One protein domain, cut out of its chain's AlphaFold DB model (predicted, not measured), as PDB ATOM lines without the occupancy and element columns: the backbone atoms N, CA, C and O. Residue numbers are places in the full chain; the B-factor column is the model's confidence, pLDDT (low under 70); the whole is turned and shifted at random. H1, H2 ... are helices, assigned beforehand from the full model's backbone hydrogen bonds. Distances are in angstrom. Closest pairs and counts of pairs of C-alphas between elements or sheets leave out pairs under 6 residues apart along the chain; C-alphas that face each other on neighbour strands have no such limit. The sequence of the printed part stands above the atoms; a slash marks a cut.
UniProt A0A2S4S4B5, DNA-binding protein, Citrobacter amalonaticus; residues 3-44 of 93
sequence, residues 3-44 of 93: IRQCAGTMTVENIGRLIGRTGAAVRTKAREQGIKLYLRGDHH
ATOM      1  N   ILE A   3     180.391 224.851 270.137       95.56
ATOM      2  CA  ILE A   3     181.737 224.236 270.152       95.56
ATOM      3  C   ILE A   3     182.624 224.808 271.278       95.56
ATOM      4  O   ILE A   3     183.369 224.059 271.902       95.56
ATOM      5  N   ARG A   4     182.518 226.110 271.589       95.69
ATOM      6  CA  ARG A   4     183.281 226.741 272.682       95.69
ATOM      7  C   ARG A   4     182.768 226.321 274.060       95.69
ATOM      8  O   ARG A   4     183.570 226.165 274.967       95.69
ATOM      9  N   GLN A   5     181.456 226.147 274.206       95.25
ATOM     10  CA  GLN A   5     180.826 225.718 275.461       95.25
ATOM     11  C   GLN A   5     181.146 224.256 275.790       95.25
ATOM     12  O   GLN A   5     181.230 223.888 276.953       95.25
ATOM     13  N   CYS A   6     181.349 223.432 274.764       95.12
ATOM     14  CA  CYS A   6     181.641 222.009 274.906       95.12
ATOM     15  C   CYS A   6     183.144 221.680 274.950       95.12
ATOM     16  O   CYS A   6     183.525 220.534 275.197       95.12
ATOM     17  N   ALA A   7     184.007 222.657 274.661       94.81
ATOM     18  CA  ALA A   7     185.451 222.464 274.658       94.81
ATOM     19  C   ALA A   7     185.946 222.099 276.066       94.81
ATOM     20  O   ALA A   7     185.632 222.776 277.040       94.81
ATOM     21  N   GLY A   8     186.742 221.033 276.169       93.75
ATOM     22  CA  GLY A   8     187.266 220.550 277.448       93.75
ATOM     23  C   GLY A   8     186.385 219.527 278.163       93.75
ATOM     24  O   GLY A   8     186.902 218.833 279.034       93.75
ATOM     25  N   THR A   9     185.114 219.377 277.784       95.56
ATOM     26  CA  THR A   9     184.167 218.490 278.486       95.56
ATOM     27  C   THR A   9     183.518 217.440 277.592       95.56
ATOM     28  O   THR A   9     183.058 216.416 278.084       95.56
ATOM     29  N   MET A  10     183.502 217.637 276.272       96.00
ATOM     30  CA  MET A  10     182.822 216.722 275.357       96.00
ATOM     31  C   MET A  10     183.662 216.390 274.125       96.00
ATOM     32  O   MET A  10     184.361 217.241 273.572       96.00
ATOM     33  N   THR A  11     183.590 215.128 273.688       95.88
ATOM     34  CA  THR A  11     184.298 214.657 272.491       95.88
ATOM     35  C   THR A  11     183.780 215.357 271.240       95.88
ATOM     36  O   THR A  11     182.621 215.769 271.158       95.88
ATOM     37  N   VAL A  12     184.636 215.446 270.225       96.62
ATOM     38  CA  VAL A  12     184.300 216.046 268.927       96.62
ATOM     39  C   VAL A  12     183.075 215.370 268.305       96.62
ATOM     40  O   VAL A  12     182.208 216.031 267.739       96.62
ATOM     41  N   GLU A  13     182.996 214.050 268.429       97.06
ATOM     42  CA  GLU A  13     181.933 213.214 267.888       97.06
ATOM     43  C   GLU A  13     180.592 213.513 268.578       97.06
ATOM     44  O   GLU A  13     179.572 213.668 267.903       97.06
ATOM     45  N   ASN A  14     180.597 213.688 269.903       97.06
ATOM     46  CA  ASN A  14     179.402 214.060 270.659       97.06
ATOM     47  C   ASN A  14     178.981 215.514 270.396       97.06
ATOM     48  O   ASN A  14     177.789 215.771 270.241       97.06
ATOM     49  N   ILE A  15     179.933 216.446 270.257       97.12
ATOM     50  CA  ILE A  15     179.647 217.825 269.823       97.12
ATOM     51  C   ILE A  15     178.980 217.815 268.446       97.12
ATOM     52  O   ILE A  15     177.983 218.502 268.247       97.12
ATOM     53  N   GLY A  16     179.507 217.025 267.506       97.50
ATOM     54  CA  GLY A  16     178.938 216.873 266.169       97.50
ATOM     55  C   GLY A  16     177.493 216.385 266.224       97.50
ATOM     56  O   GLY A  16     176.609 217.034 265.666       97.50
ATOM     57  N   ARG A  17     177.234 215.308 266.976       97.94
ATOM     58  CA  ARG A  17     175.876 214.784 267.182       97.94
ATOM     59  C   ARG A  17     174.939 215.839 267.776       97.94
ATOM     60  O   ARG A  17     173.833 215.995 267.275       97.94
ATOM     61  N   LEU A  18     175.397 216.589 268.783       96.94
ATOM     62  CA  LEU A  18     174.611 217.635 269.445       96.94
ATOM     63  C   LEU A  18     174.159 218.744 268.481       96.94
ATOM     64  O   LEU A  18     173.057 219.260 268.625       96.94
ATOM     65  N   ILE A  19     174.992 219.112 267.504       96.12
ATOM     66  CA  ILE A  19     174.701 220.216 266.569       96.12
ATOM     67  C   ILE A  19     174.284 219.748 265.165       96.12
ATOM     68  O   ILE A  19     174.223 220.564 264.246       96.12
ATOM     69  N   GLY A  20     174.050 218.445 264.970       97.31
ATOM     70  CA  GLY A  20     173.693 217.872 263.668       97.31
ATOM     71  C   GLY A  20     174.803 217.987 262.613       97.31
ATOM     72  O   GLY A  20     174.532 218.236 261.439       97.31
ATOM     73  N   ARG A  21     176.073 217.863 263.016       97.12
ATOM     74  CA  ARG A  21     177.252 217.972 262.138       97.12
ATOM     75  C   ARG A  21     178.215 216.803 262.324       97.12
ATOM     76  O   ARG A  21     178.176 216.073 263.308       97.12
ATOM     77  N   THR A  22     179.133 216.645 261.375       98.06
ATOM     78  CA  THR A  22     180.214 215.659 261.484       98.06
ATOM     79  C   THR A  22     181.317 216.155 262.417       98.06
ATOM     80  O   THR A  22     181.555 217.359 262.547       98.06
ATOM     81  N   GLY A  23     182.063 215.227 263.025       97.19
ATOM     82  CA  GLY A  23     183.223 215.593 263.841       97.19
ATOM     83  C   GLY A  23     184.317 216.324 263.046       97.19
ATOM     84  O   GLY A  23     185.010 217.184 263.586       97.19
ATOM     85  N   ALA A  24     184.439 216.053 261.742       97.88
ATOM     86  CA  ALA A  24     185.336 216.795 260.855       97.88
ATOM     87  C   ALA A  24     184.945 218.281 260.767       97.88
ATOM     88  O   ALA A  24     185.795 219.144 260.971       97.88
ATOM     89  N   ALA A  25     183.656 218.583 260.568       97.69
ATOM     90  CA  ALA A  25     183.163 219.961 260.539       97.69
ATOM     91  C   ALA A  25     183.409 220.689 261.873       97.69
ATOM     92  O   ALA A  25     183.804 221.856 261.879       97.69
ATOM     93  N   VAL A  26     183.245 219.992 263.004       98.12
ATOM     94  CA  VAL A  26     183.559 220.533 264.338       98.12
ATOM     95  C   VAL A  26     185.049 220.863 264.471       98.12
ATOM     96  O   VAL A  26     185.380 221.964 264.910       98.12
ATOM     97  N   ARG A  27     185.952 219.955 264.067       97.69
ATOM     98  CA  ARG A  27     187.411 220.183 264.112       97.69
ATOM     99  C   ARG A  27     187.824 221.373 263.253       97.69
ATOM    100  O   ARG A  27     188.563 222.228 263.738       97.69
ATOM    101  N   THR A  28     187.324 221.454 262.019       98.12
ATOM    102  CA  THR A  28     187.586 222.590 261.125       98.12
ATOM    103  C   THR A  28     187.140 223.890 261.779       98.12
ATOM    104  O   THR A  28     187.938 224.819 261.907       98.12
ATOM    105  N   LYS A  29     185.909 223.928 262.306       97.81
ATOM    106  CA  LYS A  29     185.378 225.152 262.903       97.81
ATOM    107  C   LYS A  29     186.109 225.570 264.176       97.81
ATOM    108  O   LYS A  29     186.337 226.756 264.395       97.81
ATOM    109  N   ALA A  30     186.500 224.610 265.009       97.38
ATOM    110  CA  ALA A  30     187.297 224.879 266.198       97.38
ATOM    111  C   ALA A  30     188.683 225.430 265.838       97.38
ATOM    112  O   ALA A  30     189.129 226.390 266.463       97.38
ATOM    113  N   ARG A  31     189.332 224.880 264.800       97.56
ATOM    114  CA  ARG A  31     190.638 225.349 264.314       97.56
ATOM    115  C   ARG A  31     190.574 226.783 263.798       97.56
ATOM    116  O   ARG A  31     191.420 227.579 264.186       97.56
ATOM    117  N   GLU A  32     189.568 227.118 262.990       97.44
ATOM    118  CA  GLU A  32     189.331 228.493 262.510       97.44
ATOM    119  C   GLU A  32     189.217 229.503 263.658       97.44
ATOM    120  O   GLU A  32     189.613 230.654 263.515       97.44
ATOM    121  N   GLN A  33     188.677 229.075 264.801       95.88
ATOM    122  CA  GLN A  33     188.442 229.933 265.962       95.88
ATOM    123  C   GLN A  33     189.502 229.801 267.065       95.88
ATOM    124  O   GLN A  33     189.321 230.350 268.150       95.88
ATOM    125  N   GLY A  34     190.587 229.053 266.834       96.62
ATOM    126  CA  GLY A  34     191.633 228.839 267.840       96.62
ATOM    127  C   GLY A  34     191.166 228.076 269.090       96.62
ATOM    128  O   GLY A  34     191.777 228.187 270.154       96.62
ATOM    129  N   ILE A  35     190.084 227.299 268.995       96.50
ATOM    130  CA  ILE A  35     189.520 226.547 270.119       96.50
ATOM    131  C   ILE A  35     190.196 225.182 270.219       96.50
ATOM    132  O   ILE A  35     190.132 224.349 269.314       96.50
ATOM    133  N   LYS A  36     190.811 224.932 271.373       94.88
ATOM    134  CA  LYS A  36     191.401 223.642 271.734       94.88
ATOM    135  C   LYS A  36     190.307 222.694 272.238       94.88
ATOM    136  O   LYS A  36     189.626 223.016 273.204       94.88
ATOM    137  N   LEU A  37     190.167 221.526 271.609       94.75
ATOM    138  CA  LEU A  37     189.123 220.533 271.922       94.75
ATOM    139  C   LEU A  37     189.598 219.381 272.825       94.75
ATOM    140  O   LEU A  37     188.868 218.411 273.007       94.75
ATOM    141  N   TYR A  38     190.814 219.450 273.374       93.44
ATOM    142  CA  TYR A  38     191.307 218.426 274.300       93.44
ATOM    143  C   TYR A  38     190.440 218.413 275.559       93.44
ATOM    144  O   TYR A  38     190.181 219.480 276.123       93.44
ATOM    145  N   LEU A  39     190.026 217.223 275.994       93.50
ATOM    146  CA  LEU A  39     189.275 217.046 277.232       93.50
ATOM    147  C   LEU A  39     190.146 217.388 278.446       93.50
ATOM    148  O   LEU A  39     191.371 217.295 278.382       93.50
ATOM    149  N   ARG A  40     189.526 217.829 279.542       90.31
ATOM    150  CA  ARG A  40     190.218 218.318 280.742       90.31
ATOM    151  C   ARG A  40     189.509 217.863 282.013       90.31
ATOM    152  O   ARG A  40     188.316 217.561 281.987       90.31
ATOM    153  N   GLY A  41     190.251 217.863 283.122       88.94
ATOM    154  CA  GLY A  41     189.739 217.457 284.435       88.94
ATOM    155  C   GLY A  41     189.106 216.070 284.367       88.94
ATOM    156  O   GLY A  41     189.675 215.168 283.754       88.94
ATOM    157  N   ASP A  42     187.891 215.953 284.894       91.56
ATOM    158  CA  ASP A  42     187.109 214.707 284.929       91.56
ATOM    159  C   ASP A  42     186.771 214.130 283.551       91.56
ATOM    160  O   ASP A  42     186.450 212.952 283.432       91.56
ATOM    161  N   HIS A  43     186.858 214.940 282.498       91.88
ATOM    162  CA  HIS A  43     186.576 214.498 281.138       91.88
ATOM    163  C   HIS A  43     187.839 214.014 280.419       91.88
ATOM    164  O   HIS A  43     187.742 213.459 279.329       91.88
ATOM    165  N   HIS A  44     189.035 214.239 280.975       92.00
ATOM    166  CA  HIS A  44     190.284 213.814 280.346       92.00
ATOM    167  C   HIS A  44     190.316 212.284 280.199       92.00
ATOM    168  O   HIS A  44     189.965 211.558 281.119       92.00
TER     169      HIS A  44
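AT A GLANCE: This is residues 3 to 44 of the 93 residues of the protein "DNA-binding protein" of Citrobacter amalonaticus (UniProt A0A2S4S4B5). Two short helices, H3 and H2, meet near their first residues as an L, and the small H1 sits in the angle between them. From the end of H3, the stretch of residues 33 to 44 folds back and runs away from that helix toward the far end of the longest axis. The printed part has 42 residues with three named helices, in the order H1, H2, H3, and no named strand; the class is all helix. It is compact, with a radius of gyration of the C-alphas of 9.4 A, and its C-alphas span 25 by 21 by 14 A.

HOW THE PARTS SIT: Begin with H3, residues 23 to 32, the longest helix. H2, residues 12 to 18, touches it; look at the C-alphas of Glu 13 and Gly 23, their closest pair, 4.9 A apart. Their lines are about perpendicular, at 74 degrees. H1, residues 3 to 6, only just touches H3, with 3 pairs of C-alphas within 8 A; the closest are those of Ile 3 and Ala 30, 6.9 A apart. H1 and H2 are close but not clearly touching, and their closest C-alphas, those of Ile 3 and Ile 15, are 6.8 A apart. In H2 and H3 every O i to N i+4 pair is within hydrogen-bond range; H1 is too short for such a pair, and its 1 pair of O i and N i+3 is not within range.

IN THESE COORDINATES: Find C-alpha 23 at (183.223, 215.593, 263.841); from there H3 runs 14.3 A to C-alpha 32 at (189.331, 228.493, 262.510). H2 measures 9.8 A from C-alpha 12 to C-alpha 18. H1 begins at C-alpha 3, (181.737, 224.236, 270.152), and measures 5.3 A.

THE WHOLE: The C-alphas of Glu 32 and Asp 42 are the two farthest apart, at 26.4 A. The printed part has no cut, and the links H1 to H2 and H2 to H3 are tight. The mean pLDDT of the printed part is 95.8, and no printed residue is under 70.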